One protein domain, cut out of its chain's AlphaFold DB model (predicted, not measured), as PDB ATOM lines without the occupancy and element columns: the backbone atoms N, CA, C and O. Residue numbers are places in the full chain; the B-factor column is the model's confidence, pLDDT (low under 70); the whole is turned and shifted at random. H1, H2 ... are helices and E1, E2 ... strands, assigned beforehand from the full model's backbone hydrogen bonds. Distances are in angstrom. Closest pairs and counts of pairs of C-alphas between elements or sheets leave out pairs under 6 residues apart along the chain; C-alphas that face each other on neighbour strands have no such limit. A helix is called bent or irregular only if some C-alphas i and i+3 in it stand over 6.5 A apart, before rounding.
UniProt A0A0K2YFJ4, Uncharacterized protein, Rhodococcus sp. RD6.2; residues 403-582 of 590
ATOM      1  N   GLY A 403     -32.558  -4.221 -12.959       79.06
ATOM      2  CA  GLY A 403     -32.630  -3.147 -13.961       79.06
ATOM      3  C   GLY A 403     -31.340  -2.889 -14.757       79.06
ATOM      4  O   GLY A 403     -31.323  -1.994 -15.600       79.06
ATOM      5  N   HIS A 404     -30.283  -3.678 -14.520       91.81
ATOM      6  CA  HIS A 404     -28.959  -3.552 -15.151       91.81
ATOM      7  C   HIS A 404     -28.698  -4.568 -16.267       91.81
ATOM      8  O   HIS A 404     -27.591  -4.633 -16.803       91.81
ATOM      9  N   GLY A 405     -29.675  -5.406 -16.620       87.94
ATOM     10  CA  GLY A 405     -29.550  -6.284 -17.781       87.94
ATOM     11  C   GLY A 405     -29.290  -5.490 -19.068       87.94
ATOM     12  O   GLY A 405     -29.756  -4.363 -19.226       87.94
ATOM     13  N   SER A 406     -28.555  -6.078 -20.012       88.75
ATOM     14  CA  SER A 406     -28.308  -5.418 -21.297       88.75
ATOM     15  C   SER A 406     -29.595  -5.243 -22.109       88.75
ATOM     16  O   SER A 406     -30.385  -6.179 -22.253       88.75
ATOM     17  N   GLY A 407     -29.778  -4.058 -22.688       83.06
ATOM     18  CA  GLY A 407     -30.914  -3.695 -23.528       83.06
ATOM     19  C   GLY A 407     -32.200  -3.385 -22.759       83.06
ATOM     20  O   GLY A 407     -33.263  -3.368 -23.383       83.06
ATOM     21  N   VAL A 408     -32.126  -3.174 -21.441       83.94
ATOM     22  CA  VAL A 408     -33.291  -2.868 -20.593       83.94
ATOM     23  C   VAL A 408     -33.788  -1.435 -20.827       83.94
ATOM     24  O   VAL A 408     -34.990  -1.206 -20.942       83.94
ATOM     25  N   GLY A 409     -32.869  -0.485 -20.964       86.75
ATOM     26  CA  GLY A 409     -33.108   0.910 -21.306       86.75
ATOM     27  C   GLY A 409     -33.656   1.764 -20.167       86.75
ATOM     28  O   GLY A 409     -34.283   2.784 -20.456       86.75
ATOM     29  N   PHE A 410     -33.484   1.370 -18.898       83.25
ATOM     30  CA  PHE A 410     -33.977   2.187 -17.788       83.25
ATOM     31  C   PHE A 410     -33.213   3.519 -17.708       83.25
ATOM     32  O   PHE A 410     -31.983   3.516 -17.661       83.25
ATOM     33  N   PRO A 411     -33.908   4.670 -17.713       84.44
ATOM     34  CA  PRO A 411     -33.251   5.971 -17.676       84.44
ATOM     35  C   PRO A 411     -32.338   6.161 -16.463       84.44
ATOM     36  O   PRO A 411     -32.744   5.902 -15.331       84.44
ATOM     37  N   GLY A 412     -31.116   6.643 -16.701       84.88
ATOM     38  CA  GLY A 412     -30.137   6.906 -15.644       84.88
ATOM     39  C   GLY A 412     -29.493   5.660 -15.026       84.88
ATOM     40  O   GLY A 412     -28.731   5.810 -14.074       84.88
ATOM     41  N   THR A 413     -29.763   4.457 -15.551       89.94
ATOM     42  CA  THR A 413     -29.142   3.214 -15.071       89.94
ATOM     43  C   THR A 413     -27.961   2.776 -15.934       89.94
ATOM     44  O   THR A 413     -27.861   3.118 -17.117       89.94
ATOM     45  N   ALA A 414     -27.053   1.997 -15.345       94.12
ATOM     46  CA  ALA A 414     -25.998   1.304 -16.082       94.12
ATOM     47  C   ALA A 414     -26.430  -0.117 -16.473       94.12
ATOM     48  O   ALA A 414     -27.157  -0.772 -15.733       94.12
ATOM     49  N   GLU A 415     -25.947  -0.625 -17.600       94.94
ATOM     50  CA  GLU A 415     -26.262  -1.957 -18.108       94.94
ATOM     51  C   GLU A 415     -25.017  -2.791 -18.362       94.94
ATOM     52  O   GLU A 415     -23.986  -2.286 -18.821       94.94
ATOM     53  N   PHE A 416     -25.128  -4.095 -18.105       96.00
ATOM     54  CA  PHE A 416     -24.063  -5.050 -18.389       96.00
ATOM     55  C   PHE A 416     -23.828  -5.159 -19.903       96.00
ATOM     56  O   PHE A 416     -24.730  -4.875 -20.701       96.00
ATOM     57  N   PRO A 417     -22.628  -5.591 -20.331       97.00
ATOM     58  CA  PRO A 417     -22.334  -5.737 -21.747       97.00
ATOM     59  C   PRO A 417     -23.327  -6.645 -22.464       97.00
ATOM     60  O   PRO A 417     -23.621  -7.745 -22.006       97.00
ATOM     61  N   ALA A 418     -23.746  -6.247 -23.666       92.94
ATOM     62  CA  ALA A 418     -24.598  -7.076 -24.525       92.94
ATOM     63  C   ALA A 418     -23.946  -8.413 -24.931       92.94
ATOM     64  O   ALA A 418     -24.617  -9.325 -25.410       92.94
ATOM     65  N   THR A 419     -22.623  -8.524 -24.779       93.38
ATOM     66  CA  THR A 419     -21.853  -9.750 -25.009       93.38
ATOM     67  C   THR A 419     -21.905 -10.722 -23.831       93.38
ATOM     68  O   THR A 419     -21.526 -11.880 -24.005       93.38
ATOM     69  N   TRP A 420     -22.354 -10.286 -22.650       93.19
ATOM     70  CA  TRP A 420     -22.505 -11.141 -21.478       93.19
ATOM     71  C   TRP A 420     -23.883 -11.794 -21.484       93.19
ATOM     72  O   TRP A 420     -24.914 -11.131 -21.572       93.19
ATOM     73  N   SER A 421     -23.901 -13.121 -21.375       88.06
ATOM     74  CA  SER A 421     -25.134 -13.843 -21.080       88.06
ATOM     75  C   SER A 421     -25.547 -13.609 -19.627       88.06
ATOM     76  O   SER A 421     -24.719 -13.269 -18.786       88.06
ATOM     77  N   GLU A 422     -26.808 -13.878 -19.300       83.19
ATOM     78  CA  GLU A 422     -27.289 -13.944 -17.913       83.19
ATOM     79  C   GLU A 422     -26.357 -14.741 -16.998       83.19
ATOM     80  O   GLU A 422     -25.960 -14.266 -15.940       83.19
ATOM     81  N   ALA A 423     -25.976 -15.949 -17.422       85.88
ATOM     82  CA  ALA A 423     -25.103 -16.807 -16.635       85.88
ATOM     83  C   ALA A 423     -23.722 -16.173 -16.421       85.88
ATOM     84  O   ALA A 423     -23.133 -16.354 -15.360       85.88
ATOM     85  N   ALA A 424     -23.215 -15.413 -17.400       91.69
ATOM     86  CA  ALA A 424     -21.972 -14.664 -17.250       91.69
ATOM     87  C   ALA A 424     -22.132 -13.497 -16.265       91.69
ATOM     88  O   ALA A 424     -21.261 -13.309 -15.424       91.69
ATOM     89  N   VAL A 425     -23.255 -12.769 -16.311       93.06
ATOM     90  CA  VAL A 425     -23.580 -11.712 -15.337       93.06
ATOM     91  C   VAL A 425     -23.661 -12.290 -13.924       93.06
ATOM     92  O   VAL A 425     -22.983 -11.802 -13.027       93.06
ATOM     93  N   MET A 426     -24.420 -13.369 -13.721       91.31
ATOM     94  CA  MET A 426     -24.563 -13.993 -12.403       91.31
ATOM     95  C   MET A 426     -23.243 -14.568 -11.890       91.31
ATOM     96  O   MET A 426     -22.905 -14.353 -10.730       91.31
ATOM     97  N   ALA A 427     -22.455 -15.219 -12.751       90.31
ATOM     98  CA  ALA A 427     -21.117 -15.683 -12.389       90.31
ATOM     99  C   ALA A 427     -20.182 -14.514 -12.038       90.31
ATOM    100  O   ALA A 427     -19.360 -14.634 -11.132       90.31
ATOM    101  N   ALA A 428     -20.313 -13.376 -12.725       94.25
ATOM    102  CA  ALA A 428     -19.537 -12.180 -12.432       94.25
ATOM    103  C   ALA A 428     -19.918 -11.563 -11.077       94.25
ATOM    104  O   ALA A 428     -19.036 -11.208 -10.294       94.25
ATOM    105  N   ILE A 429     -21.213 -11.490 -10.766       94.69
ATOM    106  CA  ILE A 429     -21.716 -11.030  -9.465       94.69
ATOM    107  C   ILE A 429     -21.250 -11.979  -8.354       94.69
ATOM    108  O   ILE A 429     -20.672 -11.531  -7.367       94.69
ATOM    109  N   GLU A 430     -21.407 -13.292  -8.535       93.50
ATOM    110  CA  GLU A 430     -20.957 -14.303  -7.573       93.50
ATOM    111  C   GLU A 430     -19.442 -14.220  -7.326       93.50
ATOM    112  O   GLU A 430     -18.995 -14.224  -6.178       93.50
ATOM    113  N   ALA A 431     -18.637 -14.073  -8.383       94.44
ATOM    114  CA  ALA A 431     -17.193 -13.883  -8.261       94.44
ATOM    115  C   ALA A 431     -16.823 -12.565  -7.561       94.44
ATOM    116  O   ALA A 431     -15.811 -12.513  -6.857       94.44
ATOM    117  N   THR A 432     -17.632 -11.518  -7.740       96.44
ATOM    118  CA  THR A 432     -17.469 -10.225  -7.060       96.44
ATOM    119  C   THR A 432     -17.738 -10.357  -5.561       96.44
ATOM    120  O   THR A 432     -16.952  -9.863  -4.765       96.44
ATOM    121  N   VAL A 433     -18.781 -11.088  -5.160       93.56
ATOM    122  CA  VAL A 433     -19.135 -11.293  -3.743       93.56
ATOM    123  C   VAL A 433     -18.182 -12.268  -3.036       93.56
ATOM    124  O   VAL A 433     -17.778 -12.041  -1.891       93.56
ATOM    125  N   ASN A 434     -17.804 -13.366  -3.693       94.00
ATOM    126  CA  ASN A 434     -16.984 -14.414  -3.074       94.00
ATOM    127  C   ASN A 434     -15.510 -14.015  -2.944       94.00
ATOM    128  O   ASN A 434     -14.847 -14.362  -1.966       94.00
ATOM    129  N   GLU A 435     -14.991 -13.288  -3.928       96.81
ATOM    130  CA  GLU A 435     -13.578 -12.932  -4.034       96.81
ATOM    131  C   GLU A 435     -13.432 -11.501  -4.595       96.81
ATOM    132  O   GLU A 435     -12.916 -11.312  -5.702       96.81
ATOM    133  N   PRO A 436     -13.903 -10.472  -3.869       97.62
ATOM    134  CA  PRO A 436     -13.779  -9.091  -4.318       97.62
ATOM    135  C   PRO A 436     -12.313  -8.654  -4.403       97.62
ATOM    136  O   PRO A 436     -11.485  -9.018  -3.566       97.62
ATOM    137  N   GLU A 437     -12.001  -7.793  -5.369       98.06
ATOM    138  CA  GLU A 437     -10.730  -7.055  -5.395       98.06
ATOM    139  C   GLU A 437     -10.717  -5.935  -4.351       98.06
ATOM    140  O   GLU A 437      -9.667  -5.599  -3.798       98.06
ATOM    141  N   SER A 438     -11.886  -5.355  -4.078       96.81
ATOM    142  CA  SER A 438     -12.090  -4.358  -3.034       96.81
ATOM    143  C   SER A 438     -13.386  -4.643  -2.291       96.81
ATOM    144  O   SER A 438     -14.410  -4.872  -2.921       96.81
ATOM    145  N   ARG A 439     -13.333  -4.615  -0.959       96.88
ATOM    146  CA  ARG A 439     -14.500  -4.711  -0.077       96.88
ATOM    147  C   ARG A 439     -14.508  -3.495   0.831       96.88
ATOM    148  O   ARG A 439     -13.625  -3.363   1.679       96.88
ATOM    149  N   ILE A 440     -15.480  -2.612   0.641       96.62
ATOM    150  CA  ILE A 440     -15.555  -1.327   1.337       96.62
ATOM    151  C   ILE A 440     -16.850  -1.277   2.154       96.62
ATOM    152  O   ILE A 440     -17.931  -1.130   1.582       96.62
ATOM    153  N   PRO A 441     -16.763  -1.433   3.486       95.94
ATOM    154  CA  PRO A 441     -17.901  -1.234   4.372       95.94
ATOM    155  C   PRO A 441     -18.142   0.261   4.627       95.94
ATOM    156  O   PRO A 441     -17.205   0.982   4.968       95.94
ATOM    157  N   ILE A 442     -19.393   0.701   4.501       95.06
ATOM    158  CA  ILE A 442     -19.883   2.057   4.785       95.06
ATOM    159  C   ILE A 442     -21.177   1.901   5.593       95.06
ATOM    160  O   ILE A 442     -22.184   1.439   5.058       95.06
ATOM    161  N   GLY A 443     -21.137   2.196   6.895       93.12
ATOM    162  CA  GLY A 443     -22.219   1.791   7.798       93.12
ATOM    163  C   GLY A 443     -22.419   0.272   7.775       93.12
ATOM    164  O   GLY A 443     -21.452  -0.501   7.831       93.12
ATOM    165  N   ARG A 444     -23.661  -0.193   7.643       93.56
ATOM    166  CA  ARG A 444     -23.998  -1.607   7.416       93.56
ATOM    167  C   ARG A 444     -23.904  -2.015   5.947       93.56
ATOM    168  O   ARG A 444     -23.807  -3.213   5.672       93.56
ATOM    169  N   THR A 445     -23.858  -1.059   5.026       93.12
ATOM    170  CA  THR A 445     -23.684  -1.310   3.592       93.12
ATOM    171  C   THR A 445     -22.267  -1.771   3.292       93.12
ATOM    172  O   THR A 445     -21.293  -1.235   3.817       93.12
ATOM    173  N   VAL A 446     -22.122  -2.768   2.428       94.38
ATOM    174  CA  VAL A 446     -20.826  -3.225   1.935       94.38
ATOM    175  C   VAL A 446     -20.841  -3.222   0.417       94.38
ATOM    176  O   VAL A 446     -21.709  -3.832  -0.201       94.38
ATOM    177  N   PHE A 447     -19.855  -2.543  -0.163       96.56
ATOM    178  CA  PHE A 447     -19.602  -2.530  -1.595       96.56
ATOM    179  C   PHE A 447     -18.437  -3.463  -1.903       96.56
ATOM    180  O   PHE A 447     -17.300  -3.211  -1.494       96.56
ATOM    181  N   ASP A 448     -18.732  -4.526  -2.636       97.50
ATOM    182  CA  ASP A 448     -17.746  -5.412  -3.230       97.50
ATOM    183  C   ASP A 448     -17.515  -5.018  -4.683       97.50
ATOM    184  O   ASP A 448     -18.459  -4.864  -5.451       97.50
ATOM    185  N   GLU A 449     -16.254  -4.870  -5.074       97.62
ATOM    186  CA  GLU A 449     -15.867  -4.541  -6.440       97.62
ATOM    187  C   GLU A 449     -14.929  -5.596  -7.005       97.62
ATOM    188  O   GLU A 449     -13.997  -6.050  -6.332       97.62
ATOM    189  N   ARG A 450     -15.114  -5.922  -8.283       97.88
ATOM    190  CA  ARG A 450     -14.184  -6.766  -9.032       97.88
ATOM    191  C   ARG A 450     -14.184  -6.399 -10.507       97.88
ATOM    192  O   ARG A 450     -15.221  -6.039 -11.061       97.88
ATOM    193  N   VAL A 451     -13.025  -6.496 -11.157       98.44
ATOM    194  CA  VAL A 451     -12.929  -6.415 -12.617       98.44
ATOM    195  C   VAL A 451     -12.987  -7.820 -13.218       98.44
ATOM    196  O   VAL A 451     -12.185  -8.690 -12.879       98.44
ATOM    197  N   ILE A 452     -13.932  -8.046 -14.128       97.62
ATOM    198  CA  ILE A 452     -14.129  -9.312 -14.844       97.62
ATOM    199  C   ILE A 452     -14.243  -8.971 -16.322       97.62
ATOM    200  O   ILE A 452     -15.047  -8.124 -16.688       97.62
ATOM    201  N   ASP A 453     -13.388  -9.558 -17.162       96.88
ATOM    202  CA  ASP A 453     -13.298  -9.239 -18.595       96.88
ATOM    203  C   ASP A 453     -13.268  -7.723 -18.887       96.88
ATOM    204  O   ASP A 453     -13.983  -7.221 -19.750       96.88
ATOM    205  N   GLU A 454     -12.445  -6.984 -18.129       97.75
ATOM    206  CA  GLU A 454     -12.293  -5.515 -18.190       97.75
ATOM    207  C   GLU A 454     -13.533  -4.700 -17.764       97.75
ATOM    208  O   GLU A 454     -13.508  -3.468 -17.803       97.75
ATOM    209  N   VAL A 455     -14.592  -5.360 -17.295       97.81
ATOM    210  CA  VAL A 455     -15.789  -4.733 -16.731       97.81
ATOM    211  C   VAL A 455     -15.674  -4.687 -15.219       97.81
ATOM    212  O   VAL A 455     -15.544  -5.716 -14.559       97.81
ATOM    213  N   ARG A 456     -15.729  -3.483 -14.654       98.00
ATOM    214  CA  ARG A 456     -15.804  -3.278 -13.211       98.00
ATOM    215  C   ARG A 456     -17.243  -3.489 -12.757       98.00
ATOM    216  O   ARG A 456     -18.122  -2.727 -13.155       98.00
ATOM    217  N   VAL A 457     -17.456  -4.492 -11.921       97.31
ATOM    218  CA  VAL A 457     -18.747  -4.854 -11.331       97.31
ATOM    219  C   VAL A 457     -18.748  -4.443  -9.864       97.31
ATOM    220  O   VAL A 457     -17.749  -4.654  -9.175       97.31
ATOM    221  N   ALA A 458     -19.856  -3.864  -9.408       97.19
ATOM    222  CA  ALA A 458     -20.144  -3.627  -8.002       97.19
ATOM    223  C   ALA A 458     -21.265  -4.566  -7.547       97.19
ATOM    224  O   ALA A 458     -22.283  -4.685  -8.228       97.19
ATOM    225  N   ALA A 459     -21.089  -5.205  -6.396       95.75
ATOM    226  CA  ALA A 459     -22.137  -5.913  -5.676       95.75
ATOM    227  C   ALA A 459     -22.319  -5.251  -4.307       95.75
ATOM    228  O   ALA A 459     -21.356  -5.072  -3.560       95.75
ATOM    229  N   VAL A 460     -23.553  -4.874  -3.989       94.62
ATOM    230  CA  VAL A 460     -23.915  -4.171  -2.760       94.62
ATOM    231  C   VAL A 460     -24.721  -5.109  -1.881       94.62
ATOM    232  O   VAL A 460     -25.687  -5.730  -2.331       94.62
ATOM    233  N   TRP A 461     -24.329  -5.226  -0.621       92.94
ATOM    234  CA  TRP A 461     -25.025  -6.061   0.347       92.94
ATOM    235  C   TRP A 461     -25.063  -5.420   1.732       92.94
ATOM    236  O   TRP A 461     -24.201  -4.621   2.097       92.94
ATOM    237  N   ARG A 462     -26.084  -5.776   2.511       88.69
ATOM    238  CA  ARG A 462     -26.318  -5.277   3.867       88.69
ATOM    239  C   ARG A 462     -25.820  -6.264   4.900       88.69
ATOM    240  O   ARG A 462     -26.040  -7.473   4.792       88.69
ATOM    241  N   ARG A 463     -25.174  -5.731   5.933       90.94
ATOM    242  CA  ARG A 463     -24.886  -6.439   7.180       90.94
ATOM    243  C   ARG A 463     -26.024  -6.205   8.158       90.94
ATOM    244  O   ARG A 463     -26.437  -5.076   8.365       90.94
ATOM    245  N   SER A 464     -26.452  -7.255   8.831       84.00
ATOM    246  CA  SER A 464     -27.327  -7.139   9.990       84.00
ATOM    247  C   SER A 464     -26.722  -7.930  11.141       84.00
ATOM    248  O   SER A 464     -25.999  -8.906  10.922       84.00
ATOM    249  N   ALA A 465     -26.965  -7.473  12.368       81.38
ATOM    250  CA  ALA A 465     -26.617  -8.240  13.559       81.38
ATOM    251  C   ALA A 465     -27.561  -9.441  13.735       81.38
ATOM    252  O   ALA A 465     -27.130 -10.494  14.209       81.38
ATOM    253  N   ASP A 466     -28.814  -9.284  13.302       86.94
ATOM    254  CA  ASP A 466     -29.912 -10.208  13.589       86.94
ATOM    255  C   ASP A 466     -30.295 -11.088  12.390       86.94
ATOM    256  O   ASP A 466     -31.005 -12.081  12.551       86.94
ATOM    257  N   SER A 467     -29.792 -10.777  11.191       79.94
ATOM    258  CA  SER A 467     -30.038 -11.562   9.981       79.94
ATOM    259  C   SER A 467     -28.757 -11.847   9.189       79.94
ATOM    260  O   SER A 467     -27.770 -11.110   9.283       79.94
ATOM    261  N   PRO A 468     -28.737 -12.927   8.384       83.12
ATOM    262  CA  PRO A 468     -27.653 -13.167   7.441       83.12
ATOM    263  C   PRO A 468     -27.450 -11.967   6.504       83.12
ATOM    264  O   PRO A 468     -28.425 -11.286   6.178       83.12
ATOM    265  N   PRO A 469     -26.212 -11.731   6.024       86.62
ATOM    266  CA  PRO A 469     -25.960 -10.721   5.011       86.62
ATOM    267  C   PRO A 469     -26.869 -10.900   3.797       86.62
ATOM    268  O   PRO A 469     -26.997 -12.014   3.281       86.62
ATOM    269  N   ARG A 470     -27.476  -9.807   3.333       87.44
ATOM    270  CA  ARG A 470     -28.400  -9.823   2.194       87.44
ATOM    271  C   ARG A 470     -27.825  -9.020   1.042       87.44
ATOM    272  O   ARG A 470     -27.441  -7.871   1.228       87.44
ATOM    273  N   MET A 471     -27.792  -9.608  -0.148       88.12
ATOM    274  CA  MET A 471     -27.483  -8.858  -1.362       88.12
ATOM    275  C   MET A 471     -28.640  -7.911  -1.683       88.12
ATOM    276  O   MET A 471     -29.790  -8.344  -1.726       88.12
ATOM    277  N   VAL A 472     -28.323  -6.634  -1.877       89.00
ATOM    278  CA  VAL A 472     -29.299  -5.592  -2.212       89.00
ATOM    279  C   VAL A 472     -29.368  -5.417  -3.718       89.00
ATOM    280  O   VAL A 472     -30.428  -5.562  -4.313       89.00
ATOM    281  N   THR A 473     -28.217  -5.173  -4.341       91.56
ATOM    282  CA  THR A 473     -28.117  -4.952  -5.782       91.56
ATOM    283  C   THR A 473     -26.733  -5.339  -6.302       91.56
ATOM    284  O   THR A 473     -25.786  -5.530  -5.535       91.56
ATOM    285  N   ALA A 474     -26.605  -5.460  -7.619       94.75
ATOM    286  CA  ALA A 474     -25.327  -5.502  -8.303       94.75
ATOM    287  C   ALA A 474     -25.449  -4.865  -9.691       94.75
ATOM    288  O   ALA A 474     -26.413  -5.104 -10.421       94.75
ATOM    289  N   TYR A 475     -24.440  -4.090 -10.075       95.81
ATOM    290  CA  TYR A 475     -24.448  -3.311 -11.308       95.81
ATOM    291  C   TYR A 475     -23.041  -3.167 -11.898       95.81
ATOM    292  O   TYR A 475     -22.036  -3.226 -11.179       95.81
ATOM    293  N   PRO A 476     -22.920  -2.960 -13.219       97.00
ATOM    294  CA  PRO A 476     -21.651  -2.604 -13.828       97.00
ATOM    295  C   PRO A 476     -21.367  -1.121 -13.594       97.00
ATOM    296  O   PRO A 476     -22.221  -0.264 -13.793       97.00
ATOM    297  N   MET A 477     -20.140  -0.806 -13.202       95.31
ATOM    298  CA  MET A 477     -19.700   0.572 -12.991       95.31
ATOM    299  C   MET A 477     -19.093   1.167 -14.264       95.31
ATOM    300  O   MET A 477     -19.279   2.337 -14.578       95.31
ATOM    301  N   SER A 478     -18.276   0.379 -14.970       95.81
ATOM    302  CA  SER A 478     -17.539   0.813 -16.163       95.81
ATOM    303  C   SER A 478     -16.913  -0.379 -16.886       95.81
ATOM    304  O   SER A 478     -16.757  -1.448 -16.301       95.81
ATOM    305  N   GLY A 479     -16.514  -0.186 -18.142       96.94
ATOM    306  CA  GLY A 479     -15.765  -1.172 -18.920       96.94
ATOM    307  C   GLY A 479     -16.294  -1.332 -20.344       96.94
ATOM    308  O   GLY A 479     -17.278  -0.686 -20.718       96.94
ATOM    309  N   PRO A 480     -15.644  -2.169 -21.169       97.56
ATOM    310  CA  PRO A 480     -16.079  -2.413 -22.536       97.56
ATOM    311  C   PRO A 480     -17.508  -2.965 -22.591       97.56
ATOM    312  O   PRO A 480     -17.828  -3.976 -21.976       97.56
ATOM    313  N   GLY A 481     -18.370  -2.304 -23.365       95.56
ATOM    314  CA  GLY A 481     -19.749  -2.742 -23.588       95.56
ATOM    315  C   GLY A 481     -20.744  -2.363 -22.490       95.56
ATOM    316  O   GLY A 481     -21.935  -2.535 -22.724       95.56
ATOM    317  N   VAL A 482     -20.297  -1.809 -21.358       96.25
ATOM    318  CA  VAL A 482     -21.198  -1.213 -20.360       96.25
ATOM    319  C   VAL A 482     -21.882   0.006 -20.972       96.25
ATOM    320  O   VAL A 482     -21.221   0.860 -21.569       96.25
ATOM    321  N   VAL A 483     -23.202   0.087 -20.831       94.75
ATOM    322  CA  VAL A 483     -24.010   1.201 -21.342       94.75
ATOM    323  C   VAL A 483     -24.575   1.973 -20.163       94.75
ATOM    324  O   VAL A 483     -25.186   1.379 -19.291       94.75
ATOM    325  N   THR A 484     -24.397   3.292 -20.134       93.75
ATOM    326  CA  THR A 484     -25.147   4.163 -19.218       93.75
ATOM    327  C   THR A 484     -26.285   4.792 -19.996       93.75
ATOM    328  O   THR A 484     -26.055   5.528 -20.961       93.75
ATOM    329  N   ASN A 485     -27.510   4.480 -19.597       90.25
ATOM    330  CA  ASN A 485     -28.697   4.998 -20.246       90.25
ATOM    331  C   ASN A 485     -28.850   6.491 -19.952       90.25
ATOM    332  O   ASN A 485     -28.708   6.911 -18.800       90.25
ATOM    333  N   PRO A 486     -29.146   7.312 -20.974       87.44
ATOM    334  CA  PRO A 486     -29.352   8.732 -20.763       87.44
ATOM    335  C   PRO A 486     -30.543   8.952 -19.830       87.44
ATOM    336  O   PRO A 486     -31.579   8.302 -19.969       87.44
ATOM    337  N   ASP A 487     -30.391   9.891 -18.907       82.69
ATOM    338  CA  ASP A 487     -31.497  10.388 -18.098       82.69
ATOM    339  C   ASP A 487     -32.164  11.543 -18.869       82.69
ATOM    340  O   ASP A 487     -31.495  12.545 -19.156       82.69
ATOM    341  N   PRO A 488     -33.417  11.395 -19.340       77.12
ATOM    342  CA  PRO A 488     -34.058  12.403 -20.164       77.12
ATOM    343  C   PRO A 488     -34.248  13.696 -19.367       77.12
ATOM    344  O   PRO A 488     -34.738  13.686 -18.243       77.12
ATOM    345  N   SER A 489     -33.873  14.833 -19.958       70.44
ATOM    346  CA  SER A 489     -33.917  16.145 -19.292       70.44
ATOM    347  C   SER A 489     -35.329  16.632 -18.949       70.44
ATOM    348  O   SER A 489     -35.479  17.624 -18.246       70.44
ATOM    349  N   ASP A 490     -36.351  16.003 -19.527       70.06
ATOM    350  CA  ASP A 490     -37.771  16.251 -19.286       70.06
ATOM    351  C   ASP A 490     -38.402  15.234 -18.321       70.06
ATOM    352  O   ASP A 490     -39.616  15.277 -18.107       70.06
ATOM    353  N   ARG A 491     -37.603  14.336 -17.721       61.88
ATOM    354  CA  ARG A 491     -38.068  13.478 -16.630       61.88
ATOM    355  C   ARG A 491     -38.513  14.368 -15.461       61.88
ATOM    356  O   ARG A 491     -37.808  15.329 -15.141       61.88
ATOM    357  N   PRO A 492     -39.670  14.084 -14.832       59.75
ATOM    358  CA  PRO A 492     -40.017  14.699 -13.559       59.75
ATOM    359  C   PRO A 492     -38.852  14.552 -12.576       59.75
ATOM    360  O   PRO A 492     -38.187  13.516 -12.577       59.75
ATOM    361  N   VAL A 493     -38.606  15.598 -11.788       69.38
ATOM    362  CA  VAL A 493     -37.580  15.607 -10.736       69.38
ATOM    363  C   VAL A 493     -37.793  14.375  -9.856       69.38
ATOM    364  O   VAL A 493     -38.876  14.186  -9.307       69.38
ATOM    365  N   ASP A 494     -36.776  13.521  -9.791       83.88
ATOM    366  CA  ASP A 494     -36.774  12.291  -9.007       83.88
ATOM    367  C   ASP A 494     -35.964  12.593  -7.752       83.88
ATOM    368  O   ASP A 494     -34.730  12.633  -7.789       83.88
ATOM    369  N   LEU A 495     -36.674  12.888  -6.659       87.06
ATOM    370  CA  LEU A 495     -36.078  13.374  -5.418       87.06
ATOM    371  C   LEU A 495     -34.935  12.469  -4.940       87.06
ATOM    372  O   LEU A 495     -33.881  12.972  -4.551       87.06
ATOM    373  N   ALA A 496     -35.107  11.147  -5.012       89.38
ATOM    374  CA  ALA A 496     -34.103  10.186  -4.573       89.38
ATOM    375  C   ALA A 496     -32.846  10.246  -5.453       89.38
ATOM    376  O   ALA A 496     -31.726  10.353  -4.947       89.38
ATOM    377  N   THR A 497     -33.024  10.225  -6.775       90.56
ATOM    378  CA  THR A 497     -31.916  10.280  -7.739       90.56
ATOM    379  C   THR A 497     -31.151  11.597  -7.660       90.56
ATOM    380  O   THR A 497     -29.914  11.604  -7.664       90.56
ATOM    381  N   ASP A 498     -31.862  12.714  -7.551       92.19
ATOM    382  CA  ASP A 498     -31.243  14.031  -7.473       92.19
ATOM    383  C   ASP A 498     -30.522  14.228  -6.136       92.19
ATOM    384  O   ASP A 498     -29.371  14.672  -6.124       92.19
ATOM    385  N   THR A 499     -31.120  13.792  -5.022       94.94
ATOM    386  CA  THR A 499     -30.473  13.813  -3.700       94.94
ATOM    387  C   THR A 499     -29.209  12.957  -3.684       94.94
ATOM    388  O   THR A 499     -28.163  13.417  -3.221       94.94
ATOM    389  N   ALA A 500     -29.256  11.748  -4.252       96.38
ATOM    390  CA  ALA A 500     -28.103  10.858  -4.373       96.38
ATOM    391  C   ALA A 500     -26.938  11.510  -5.135       96.38
ATOM    392  O   ALA A 500     -25.787  11.469  -4.687       96.38
ATOM    393  N   ARG A 501     -27.227  12.139  -6.282       95.25
ATOM    394  CA  ARG A 501     -26.219  12.819  -7.112       95.25
ATOM    395  C   ARG A 501     -25.648  14.046  -6.410       95.25
ATOM    396  O   ARG A 501     -24.427  14.192  -6.359       95.25
ATOM    397  N   LEU A 502     -26.507  14.887  -5.832       95.88
ATOM    398  CA  LEU A 502     -26.101  16.081  -5.090       95.88
ATOM    399  C   LEU A 502     -25.223  15.729  -3.886       95.88
ATOM    400  O   LEU A 502     -24.189  16.365  -3.683       95.88
ATOM    401  N   LEU A 503     -25.592  14.698  -3.122       97.44
ATOM    402  CA  LEU A 503     -24.808  14.225  -1.983       97.44
ATOM    403  C   LEU A 503     -23.448  13.675  -2.422       97.44
ATOM    404  O   LEU A 503     -22.419  14.054  -1.860       97.44
ATOM    405  N   ALA A 504     -23.418  12.827  -3.451       96.94
ATOM    406  CA  ALA A 504     -22.171  12.279  -3.974       96.94
ATOM    407  C   ALA A 504     -21.230  13.379  -4.499       96.94
ATOM    408  O   ALA A 504     -20.037  13.377  -4.183       96.94
ATOM    409  N   ASP A 505     -21.751  14.341  -5.263       96.19
ATOM    410  CA  ASP A 505     -20.961  15.449  -5.802       96.19
ATOM    411  C   ASP A 505     -20.490  16.407  -4.692       96.19
ATOM    412  O   ASP A 505     -19.343  16.868  -4.726       96.19
ATOM    413  N   PHE A 506     -21.315  16.648  -3.664       97.19
ATOM    414  CA  PHE A 506     -20.921  17.391  -2.463       97.19
ATOM    415  C   PHE A 506     -19.729  16.729  -1.758       97.19
ATOM    416  O   PHE A 506     -18.731  17.396  -1.479       97.19
ATOM    417  N   LEU A 507     -19.794  15.416  -1.517       97.31
ATOM    418  CA  LEU A 507     -18.729  14.664  -0.849       97.31
ATOM    419  C   LEU A 507     -17.416  14.689  -1.639       97.31
ATOM    420  O   LEU A 507     -16.349  14.920  -1.064       97.31
ATOM    421  N   VAL A 508     -17.488  14.529  -2.965       96.31
ATOM    422  CA  VAL A 508     -16.319  14.683  -3.846       96.31
ATOM    423  C   VAL A 508     -15.737  16.095  -3.728       96.31
ATOM    424  O   VAL A 508     -14.522  16.252  -3.600       96.31
ATOM    425  N   GLY A 509     -16.588  17.127  -3.725       96.44
ATOM    426  CA  GLY A 509     -16.176  18.519  -3.522       96.44
ATOM    427  C   GLY A 509     -15.520  18.772  -2.159       96.44
ATOM    428  O   GLY A 509     -14.604  19.589  -2.061       96.44
ATOM    429  N   ALA A 510     -15.932  18.030  -1.129       96.31
ATOM    430  CA  ALA A 510     -15.350  18.050   0.211       96.31
ATOM    431  C   ALA A 510     -14.049  17.229   0.339       96.31
ATOM    432  O   ALA A 510     -13.438  17.207   1.409       96.31
ATOM    433  N   GLY A 511     -13.592  16.571  -0.734       96.25
ATOM    434  CA  GLY A 511     -12.376  15.752  -0.736       96.25
ATOM    435  C   GLY A 511     -12.550  14.364  -0.111       96.25
ATOM    436  O   GLY A 511     -11.550  13.724   0.220       96.25
ATOM    437  N   VAL A 512     -13.790  13.899   0.053       96.38
ATOM    438  CA  VAL A 512     -14.112  12.536   0.492       96.38
ATOM    439  C   VAL A 512     -14.021  11.589  -0.706       96.38
ATOM    440  O   VAL A 512     -14.462  11.932  -1.807       96.38
ATOM    441  N   ASP A 513     -13.464  10.387  -0.518       95.56
ATOM    442  CA  ASP A 513     -13.487   9.340  -1.551       95.56
ATOM    443  C   ASP A 513     -14.897   8.741  -1.678       95.56
ATOM    444  O   ASP A 513     -15.189   7.648  -1.202       95.56
ATOM    445  N   ALA A 514     -15.791   9.488  -2.325       95.50
ATOM    446  CA  ALA A 514     -17.183   9.111  -2.551       95.50
ATOM    447  C   ALA A 514     -17.395   8.384  -3.887       95.50
ATOM    448  O   ALA A 514     -18.490   8.407  -4.448       95.50
ATOM    449  N   ARG A 515     -16.358   7.729  -4.433       95.12
ATOM    450  CA  ARG A 515     -16.444   7.050  -5.739       95.12
ATOM    451  C   ARG A 515     -17.549   5.989  -5.793       95.12
ATOM    452  O   ARG A 515     -18.168   5.825  -6.838       95.12
ATOM    453  N   LEU A 516     -17.800   5.298  -4.679       92.50
ATOM    454  CA  LEU A 516     -18.824   4.257  -4.565       92.50
ATOM    455  C   LEU A 516     -20.234   4.837  -4.475       92.50
ATOM    456  O   LEU A 516     -21.087   4.445  -5.264       92.50
ATOM    457  N   ALA A 517     -20.455   5.818  -3.594       93.81
ATOM    458  CA  ALA A 517     -21.733   6.527  -3.503       93.81
ATOM    459  C   ALA A 517     -22.083   7.192  -4.843       93.81
ATOM    460  O   ALA A 517     -23.199   7.073  -5.340       93.81
ATOM    461  N   ARG A 518     -21.087   7.799  -5.501       95.44
ATOM    462  CA  ARG A 518     -21.241   8.340  -6.850       95.44
ATOM    463  C   ARG A 518     -21.579   7.249  -7.859       95.44
ATOM    464  O   ARG A 518     -22.488   7.431  -8.655       95.44
ATOM    465  N   SER A 519     -20.877   6.119  -7.847       94.62
ATOM    466  CA  SER A 519     -21.200   5.041  -8.778       94.62
ATOM    467  C   SER A 519     -22.620   4.522  -8.581       94.62
ATOM    468  O   SER A 519     -23.299   4.329  -9.575       94.62
ATOM    469  N   ALA A 520     -23.082   4.351  -7.342       94.12
ATOM    470  CA  ALA A 520     -24.459   3.955  -7.058       94.12
ATOM    471  C   ALA A 520     -25.459   4.989  -7.610       94.12
ATOM    472  O   ALA A 520     -26.340   4.637  -8.393       94.12
ATOM    473  N   ALA A 521     -25.245   6.281  -7.334       94.44
ATOM    474  CA  ALA A 521     -26.123   7.361  -7.791       94.44
ATOM    475  C   ALA A 521     -26.255   7.421  -9.324       94.44
ATOM    476  O   ALA A 521     -27.333   7.668  -9.859       94.44
ATOM    477  N   TYR A 522     -25.152   7.199 -10.043       92.19
ATOM    478  CA  TYR A 522     -25.109   7.255 -11.508       92.19
ATOM    479  C   TYR A 522     -25.366   5.904 -12.190       92.19
ATOM    480  O   TYR A 522     -25.462   5.857 -13.416       92.19
ATOM    481  N   SER A 523     -25.489   4.828 -11.416       91.44
ATOM    482  CA  SER A 523     -25.915   3.521 -11.908       91.44
ATOM    483  C   SER A 523     -27.400   3.268 -11.690       91.44
ATOM    484  O   SER A 523     -27.877   2.269 -12.207       91.44
ATOM    485  N   GLY A 524     -28.134   4.162 -11.020       89.12
ATOM    486  CA  GLY A 524     -29.566   3.999 -10.748       89.12
ATOM    487  C   GLY A 524     -29.876   3.358  -9.397       89.12
ATOM    488  O   GLY A 524     -30.936   2.767  -9.246       89.12
ATOM    489  N   GLU A 525     -28.965   3.492  -8.432       92.94
ATOM    490  CA  GLU A 525     -29.093   2.974  -7.067       92.94
ATOM    491  C   GLU A 525     -29.133   4.129  -6.053       92.94
ATOM    492  O   GLU A 525     -28.185   4.324  -5.281       92.94
ATOM    493  N   PRO A 526     -30.182   4.975  -6.084       94.00
ATOM    494  CA  PRO A 526     -30.202   6.221  -5.331       94.00
ATOM    495  C   PRO A 526     -30.232   6.005  -3.816       94.00
ATOM    496  O   PRO A 526     -29.501   6.690  -3.108       94.00
ATOM    497  N   TYR A 527     -30.988   5.033  -3.300       93.94
ATOM    498  CA  TYR A 527     -31.066   4.785  -1.850       93.94
ATOM    499  C   TYR A 527     -29.725   4.320  -1.284       93.94
ATOM    500  O   TYR A 527     -29.266   4.823  -0.259       93.94
ATOM    501  N   GLU A 528     -29.042   3.441  -2.020       94.06
ATOM    502  CA  GLU A 528     -27.697   2.967  -1.696       94.06
ATOM    503  C   GLU A 528     -26.688   4.111  -1.663       94.06
ATOM    504  O   GLU A 528     -25.840   4.190  -0.774       94.06
ATOM    505  N   ALA A 529     -26.794   5.021  -2.630       96.06
ATOM    506  CA  ALA A 529     -25.961   6.206  -2.700       96.06
ATOM    507  C   ALA A 529     -26.244   7.194  -1.564       96.06
ATOM    508  O   ALA A 529     -25.293   7.739  -1.001       96.06
ATOM    509  N   VAL A 530     -27.517   7.418  -1.216       97.44
ATOM    510  CA  VAL A 530     -27.908   8.319  -0.124       97.44
ATOM    511  C   VAL A 530     -27.438   7.763   1.215       97.44
ATOM    512  O   VAL A 530     -26.723   8.460   1.931       97.44
ATOM    513  N   LEU A 531     -27.737   6.499   1.527       96.69
ATOM    514  CA  LEU A 531     -27.325   5.875   2.786       96.69
ATOM    515  C   LEU A 531     -25.797   5.822   2.928       96.69
ATOM    516  O   LEU A 531     -25.251   6.227   3.957       96.69
ATOM    517  N   ALA A 532     -25.083   5.398   1.879       95.94
ATOM    518  CA  ALA A 532     -23.622   5.414   1.886       95.94
ATOM    519  C   ALA A 532     -23.067   6.841   2.019       95.94
ATOM    520  O   ALA A 532     -22.107   7.073   2.755       95.94
ATOM    521  N   GLY A 533     -23.679   7.807   1.333       97.19
ATOM    522  CA  GLY A 533     -23.286   9.206   1.387       97.19
ATOM    523  C   GLY A 533     -23.490   9.832   2.768       97.19
ATOM    524  O   GLY A 533     -22.626  10.584   3.215       97.19
ATOM    525  N   MET A 534     -24.569   9.488   3.478       97.81
ATOM    526  CA  MET A 534     -24.809   9.940   4.852       97.81
ATOM    527  C   MET A 534     -23.712   9.444   5.798       97.81
ATOM    528  O   MET A 534     -23.109  10.240   6.516       97.81
ATOM    529  N   TRP A 535     -23.372   8.156   5.741       97.56
ATOM    530  CA  TRP A 535     -22.277   7.600   6.541       97.56
ATOM    531  C   TRP A 535     -20.924   8.221   6.200       97.56
ATOM    532  O   TRP A 535     -20.177   8.605   7.094       97.56
ATOM    533  N   MET A 536     -20.623   8.395   4.911       96.75
ATOM    534  CA  MET A 536     -19.409   9.087   4.472       96.75
ATOM    535  C   MET A 536     -19.353  10.527   4.992       96.75
ATOM    536  O   MET A 536     -18.295  10.969   5.436       96.75
ATOM    537  N   ALA A 537     -20.475  11.253   4.956       97.06
ATOM    538  CA  ALA A 537     -20.584  12.599   5.507       97.06
ATOM    539  C   ALA A 537     -20.460  12.615   7.032       97.06
ATOM    540  O   ALA A 537     -20.024  13.622   7.588       97.06
ATOM    541  N   LEU A 538     -20.855  11.544   7.724       96.69
ATOM    542  CA  LEU A 538     -20.716  11.415   9.170       96.69
ATOM    543  C   LEU A 538     -19.253  11.145   9.563       96.69
ATOM    544  O   LEU A 538     -18.709  11.861  10.407       96.69
ATOM    545  N   ASP A 539     -18.609  10.183   8.896       96.19
ATOM    546  CA  ASP A 539     -17.228   9.740   9.144       96.19
ATOM    547  C   ASP A 539     -16.179  10.781   8.732       96.19
ATOM    548  O   ASP A 539     -15.152  10.964   9.394       96.19
ATOM    549  N   HIS A 540     -16.437  11.493   7.636       94.62
ATOM    550  CA  HIS A 540     -15.651  12.639   7.209       94.62
ATOM    551  C   HIS A 540     -16.461  13.887   7.523       94.62
ATOM    552  O   HIS A 540     -17.446  14.082   6.827       94.62
ATOM    553  N   PRO A 541     -16.081  14.730   8.506       88.19
ATOM    554  CA  PRO A 541     -16.905  15.822   9.042       88.19
ATOM    555  C   PRO A 541     -17.152  16.954   8.025       88.19
ATOM    556  O   PRO A 541     -16.686  18.082   8.177       88.19
ATOM    557  N   ALA A 542     -17.873  16.629   6.960       93.31
ATOM    558  CA  ALA A 542     -18.294  17.472   5.870       93.31
ATOM    559  C   ALA A 542     -19.718  17.913   6.193       93.31
ATOM    560  O   ALA A 542     -20.658  17.126   6.106       93.31
ATOM    561  N   THR A 543     -19.851  19.168   6.613       96.81
ATOM    562  CA  THR A 543     -21.132  19.741   7.029       96.81
ATOM    563  C   THR A 543     -22.096  19.807   5.852       96.81
ATOM    564  O   THR A 543     -21.877  20.585   4.918       96.81
ATOM    565  N   LEU A 544     -23.165  19.013   5.904       96.50
ATOM    566  CA  LEU A 544     -24.185  18.991   4.862       96.50
ATOM    567  C   LEU A 544     -24.980  20.299   4.877       96.50
ATOM    568  O   LEU A 544     -25.322  20.843   5.929       96.50
ATOM    569  N   SER A 545     -25.278  20.835   3.691       95.81
ATOM    570  CA  SER A 545     -26.109  22.038   3.586       95.81
ATOM    571  C   SER A 545     -27.531  21.768   4.089       95.81
ATOM    572  O   SER A 545     -28.013  20.639   4.031       95.81
ATOM    573  N   ARG A 546     -28.230  22.814   4.546       92.56
ATOM    574  CA  ARG A 546     -29.626  22.690   4.993       92.56
ATOM    575  C   ARG A 546     -30.548  22.166   3.887       92.56
ATOM    576  O   ARG A 546     -31.438  21.382   4.167       92.56
ATOM    577  N   GLU A 547     -30.326  22.600   2.651       93.75
ATOM    578  CA  GLU A 547     -31.097  22.159   1.483       93.75
ATOM    579  C   GLU A 547     -30.939  20.654   1.244       93.75
ATOM    580  O   GLU A 547     -31.930  19.946   1.109       93.75
ATOM    581  N   LEU A 548     -29.702  20.155   1.290       95.50
ATOM    582  CA  LEU A 548     -29.428  18.729   1.130       95.50
ATOM    583  C   LEU A 548     -29.989  17.905   2.298       95.50
ATOM    584  O   LEU A 548     -30.536  16.832   2.075       95.50
ATOM    585  N   MET A 549     -29.900  18.419   3.527       96.62
ATOM    586  CA  MET A 549     -30.501  17.761   4.687       96.62
ATOM    587  C   MET A 549     -32.031  17.718   4.622       96.62
ATOM    588  O   MET A 549     -32.594  16.703   5.003       96.62
ATOM    589  N   ASN A 550     -32.695  18.760   4.110       91.75
ATOM    590  CA  ASN A 550     -34.146  18.741   3.884       91.75
ATOM    591  C   ASN A 550     -34.543  17.654   2.880       91.75
ATOM    592  O   ASN A 550     -35.494  16.925   3.127       91.75
ATOM    593  N   ALA A 551     -33.805  17.533   1.773       93.25
ATOM    594  CA  ALA A 551     -34.083  16.514   0.763       93.25
ATOM    595  C   ALA A 551     -33.875  15.093   1.319       93.25
ATOM    596  O   ALA A 551     -34.674  14.200   1.067       93.25
ATOM    597  N   ILE A 552     -32.836  14.893   2.140       95.00
ATOM    598  CA  ILE A 552     -32.634  13.629   2.862       95.00
ATOM    599  C   ILE A 552     -33.781  13.386   3.852       95.00
ATOM    600  O   ILE A 552     -34.287  12.275   3.905       95.00
ATOM    601  N   ALA A 553     -34.205  14.402   4.609       92.94
ATOM    602  CA  ALA A 553     -35.306  14.285   5.562       92.94
ATOM    603  C   ALA A 553     -36.597  13.816   4.880       92.94
ATOM    604  O   ALA A 553     -37.241  12.903   5.377       92.94
ATOM    605  N   GLU A 554     -36.938  14.401   3.733       90.19
ATOM    606  CA  GLU A 554     -38.099  14.010   2.925       90.19
ATOM    607  C   GLU A 554     -38.010  12.531   2.514       90.19
ATOM    608  O   GLU A 554     -38.933  11.771   2.773       90.19
ATOM    609  N   LEU A 555     -36.847  12.059   2.043       90.94
ATOM    610  CA  LEU A 555     -36.652  10.630   1.750       90.94
ATOM    611  C   LEU A 555     -36.806   9.725   2.985       90.94
ATOM    612  O   LEU A 555     -37.309   8.610   2.875       90.94
ATOM    613  N   VAL A 556     -36.339  10.174   4.153       89.88
ATOM    614  CA  VAL A 556     -36.422   9.402   5.401       89.88
ATOM    615  C   VAL A 556     -37.859   9.323   5.918       89.88
ATOM    616  O   VAL A 556     -38.290   8.248   6.324       89.88
ATOM    617  N   TYR A 557     -38.591  10.439   5.921       88.56
ATOM    618  CA  TYR A 557     -39.942  10.510   6.485       88.56
ATOM    619  C   TYR A 557     -41.034  10.011   5.538       88.56
ATOM    620  O   TYR A 557     -42.047   9.529   6.031       88.56
ATOM    621  N   ASP A 558     -40.805  10.046   4.225       86.31
ATOM    622  CA  ASP A 558     -41.715   9.471   3.226       86.31
ATOM    623  C   ASP A 558     -41.407   7.978   2.958       86.31
ATOM    624  O   ASP A 558     -41.779   7.434   1.922       86.31
ATOM    625  N   GLU A 559     -40.676   7.318   3.869       88.81
ATOM    626  CA  GLU A 559     -40.412   5.869   3.871       88.81
ATOM    627  C   GLU A 559     -39.802   5.322   2.562       88.81
ATOM    628  O   GLU A 559     -40.042   4.187   2.151       88.81
ATOM    629  N   TRP A 560     -38.938   6.106   1.906       86.69
ATOM    630  CA  TRP A 560     -38.273   5.684   0.664       86.69
ATOM    631  C   TRP A 560     -37.233   4.571   0.859       86.69
ATOM    632  O   TRP A 560     -36.766   3.970  -0.110       86.69
ATOM    633  N   PHE A 561     -36.826   4.320   2.101       89.12
ATOM    634  CA  PHE A 561     -35.883   3.268   2.456       89.12
ATOM    635  C   PHE A 561     -36.631   2.004   2.873       89.12
ATOM    636  O   PHE A 561     -37.716   2.069   3.440       89.12
ATOM    637  N   ALA A 562     -36.029   0.838   2.630       84.94
ATOM    638  CA  ALA A 562     -36.598  -0.415   3.107       84.94
ATOM    639  C   ALA A 562     -36.760  -0.380   4.638       84.94
ATOM    640  O   ALA A 562     -35.848   0.054   5.339       84.94
ATOM    641  N   GLU A 563     -37.884  -0.887   5.153       87.38
ATOM    642  CA  GLU A 563     -38.212  -0.900   6.592       87.38
ATOM    643  C   GLU A 563     -37.060  -1.456   7.453       87.38
ATOM    644  O   GLU A 563     -36.709  -0.918   8.498       87.38
ATOM    645  N   GLU A 564     -36.396  -2.500   6.961       87.31
ATOM    646  CA  GLU A 564     -35.249  -3.152   7.604       87.31
ATOM    647  C   GLU A 564     -33.969  -2.293   7.681       87.31
ATOM    648  O   GLU A 564     -33.103  -2.560   8.519       87.31
ATOM    649  N   ASP A 565     -33.843  -1.273   6.827       89.31
ATOM    650  CA  ASP A 565     -32.770  -0.274   6.872       89.31
ATOM    651  C   ASP A 565     -33.167   0.935   7.750       89.31
ATOM    652  O   ASP A 565     -32.308   1.753   8.084       89.31
ATOM    653  N   GLY A 566     -34.439   1.035   8.166       91.12
ATOM    654  CA  GLY A 566     -35.013   2.187   8.864       91.12
ATOM    655  C   GLY A 566     -34.217   2.615  10.097       91.12
ATOM    656  O   GLY A 566     -33.832   3.777  10.202       91.12
ATOM    657  N   ASP A 567     -33.874   1.678  10.983       91.69
ATOM    658  CA  ASP A 567     -33.090   1.977  12.193       91.69
ATOM    659  C   ASP A 567     -31.734   2.626  11.874       91.69
ATOM    660  O   ASP A 567     -31.322   3.578  12.535       91.69
ATOM    661  N   GLU A 568     -31.027   2.122  10.858       94.06
ATOM    662  CA  GLU A 568     -29.723   2.662  10.462       94.06
ATOM    663  C   GLU A 568     -29.870   4.033   9.802       94.06
ATOM    664  O   GLU A 568     -29.093   4.946  10.087       94.06
ATOM    665  N   VAL A 569     -30.867   4.170   8.927       95.00
ATOM    666  CA  VAL A 569     -31.192   5.418   8.239       95.00
ATOM    667  C   VAL A 569     -31.498   6.513   9.261       95.00
ATOM    668  O   VAL A 569     -30.896   7.586   9.200       95.00
ATOM    669  N   PHE A 570     -32.356   6.233  10.245       95.06
ATOM    670  CA  PHE A 570     -32.675   7.173  11.320       95.06
ATOM    671  C   PHE A 570     -31.469   7.469  12.217       95.06
ATOM    672  O   PHE A 570     -31.265   8.629  12.582       95.06
ATOM    673  N   GLU A 571     -30.648   6.468  12.553       95.19
ATOM    674  CA  GLU A 571     -29.430   6.648  13.356       95.19
ATOM    675  C   GLU A 571     -28.457   7.632  12.687       95.19
ATOM    676  O   GLU A 571     -28.063   8.634  13.295       95.19
ATOM    677  N   VAL A 572     -28.093   7.380  11.424       96.75
ATOM    678  CA  VAL A 572     -27.119   8.213  10.705       96.75
ATOM    679  C   VAL A 572     -27.685   9.600  10.399       96.75
ATOM    680  O   VAL A 572     -26.975  10.598  10.551       96.75
ATOM    681  N   TYR A 573     -28.966   9.688  10.035       96.56
ATOM    682  CA  TYR A 573     -29.639  10.959   9.783       96.56
ATOM    683  C   TYR A 573     -29.681  11.830  11.044       96.56
ATOM    684  O   TYR A 573     -29.270  12.991  11.000       96.56
ATOM    685  N   THR A 574     -30.088  11.267  12.186       95.31
ATOM    686  CA  THR A 574     -30.152  11.994  13.466       95.31
ATOM    687  C   THR A 574     -28.768  12.491  13.883       95.31
ATOM    688  O   THR A 574     -28.611  13.652  14.258       95.31
ATOM    689  N   ALA A 575     -27.734  11.657  13.733       95.81
ATOM    690  CA  ALA A 575     -26.360  12.053  14.035       95.81
ATOM    691  C   ALA A 575     -25.867  13.219  13.153       95.81
ATOM    692  O   ALA A 575     -25.156  14.107  13.635       95.81
ATOM    693  N   LEU A 576     -26.247  13.242  11.871       96.44
ATOM    694  CA  LEU A 576     -25.946  14.351  10.961       96.44
ATOM    695  C   LEU A 576     -26.721  15.620  11.329       96.44
ATOM    696  O   LEU A 576     -26.132  16.702  11.335       96.44
ATOM    697  N   VAL A 577     -28.006  15.498  11.675       95.31
ATOM    698  CA  VAL A 577     -28.841  16.614  12.147       95.31
ATOM    699  C   VAL A 577     -28.237  17.267  13.384       95.31
ATOM    700  O   VAL A 577     -27.983  18.472  13.366       95.31
ATOM    701  N   ASP A 578     -27.926  16.484  14.415       94.50
ATOM    702  CA  ASP A 578     -27.369  16.991  15.672       94.50
ATOM    703  C   ASP A 578     -26.018  17.686  15.471       94.50
ATOM    704  O   ASP A 578     -25.695  18.668  16.146       94.50
ATOM    705  N   ARG A 579     -25.207  17.185  14.533       95.56
ATOM    706  CA  ARG A 579     -23.885  17.739  14.238       95.56
ATOM    707  C   ARG A 579     -23.957  19.017  13.402       95.56
ATOM    708  O   ARG A 579     -23.276  19.990  13.726       95.56
ATOM    709  N   ASP A 580     -24.718  18.995  12.311       95.25
ATOM    710  CA  ASP A 580     -24.672  20.029  11.274       95.25
ATOM    711  C   ASP A 580     -25.751  21.105  11.462       95.25
ATOM    712  O   ASP A 580     -25.534  22.263  11.094       95.25
ATOM    713  N   HIS A 581     -26.895  20.749  12.059       94.62
ATOM    714  CA  HIS A 581     -28.057  21.628  12.239       94.62
ATOM    715  C   HIS A 581     -28.743  21.429  13.611       94.62
ATOM    716  O   HIS A 581     -29.956  21.223  13.642       94.62
ATOM    717  N   PRO A 582     -28.031  21.572  14.751       93.00
ATOM    718  CA  PRO A 582     -28.578  21.312  16.097       93.00
ATOM    719  C   PRO A 582     -29.790  22.186  16.473       93.00
ATOM    720  O   PRO A 582     -30.525  21.888  17.413       93.00
TER     721      PRO A 582
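Overview. This is residues 403 to 582 of the 590 residues of an uncharacterized protein of Rhodococcus sp. RD6.2 (UniProt A0A0K2YFJ4). What is the main picture? A strongly twisted antiparallel sheet of four strands has H1 over one face and a cluster of five helices at the other; there H3 and H4 pack on the sheet, making three layers with it and H1, while H2, H5 and H6 lie off it. What is printed, and in which order? The printed part has 180 residues, with six named helices and four named strands in the order H1 E1 E2 E3 E4 H2 H3 H4 H5 H6, of mixed class. The sheet's order is E1 E2 E3 E4, a meander, each strand the antiparallel neighbour of the one before. How large is it? It is compact, with a radius of gyration of the C-alphas of 16.2 A and spans of 52 by 42 by 31 A.

Arrangement. What makes the sheet? E1, residues 438 to 442, E2, residues 445 to 452, E3, residues 455 to 462, and E4, residues 470 to 478, form three hairpins, E1 and E2, E2 and E3, E3 and E4. Within hydrogen-bond range are N 440 and O 447 at 2.9 A, N 448 and O 459 at 2.8 A, and N 458 and O 475 at 2.9 A. What is on its faces? H1, residues 422 to 434, is on one face at a height over the sheet of 8.4 A; its closest C-alphas with E2 are those of Thr 432 and Arg 450, 5.2 A. On the opposite face are H3, residues 515 to 523, and H4, residues 526 to 539; the closest C-alphas of H3 and E4 are those of Ser 519 and Met 477, 6.3 A, and of H4 and E1 those of Ala 532 and Ile 442, 5.8 A. H3 and H4, a helical hairpin, touch at a shallow tilt of 18 degrees, opposite ways, with the C-alphas of Ala 517 and Ala 529 closest at 4.3 A. What lies farther out? H2, residues 495 to 509, H5, residues 546 to 557, and H6, residues 563 to 580, form with H4 a bundle, a group of helices gathered together. H2 touches H4, closest C-alphas Ala 500 and Val 530 at 5.0 A, and H5, closest Thr 499 and Ala 551 at 6.3 A; with residues 569 to 576 alone H6 touches H4, closest Leu 576 and Leu 538 at 6.3 A. How are the helix backbones? Every O i to N i+4 pair is within hydrogen-bond range in H1, H2, H3, H4 and H5, and 12 of 14 are in H6.

Along the chain. Where do the first and last elements lie? H1 begins at C-alpha 422 (-27.289, -13.944, -17.913), and H6 ends at C-alpha 580 (-24.672, 20.029, 11.274). H6 is irregular: C-alphas 564 and 567 are 7.2 A apart. How long are the longer elements? From first to last C-alpha, H6 measures 25.4 A, E4 23.8 A, E3 23.1 A and H2 20.6 A.

Size, cuts and confidence. How far does it reach? The two C-alphas farthest apart, those of Thr 419 and Pro 582, are 52.0 A apart. Are there cuts or long links? The printed part has no cut; the link from E4 to H2 is long, with 16 residues. Where is confidence low? Residues 491 to 493 have pLDDT under 70; the mean of the printed part is 92.2.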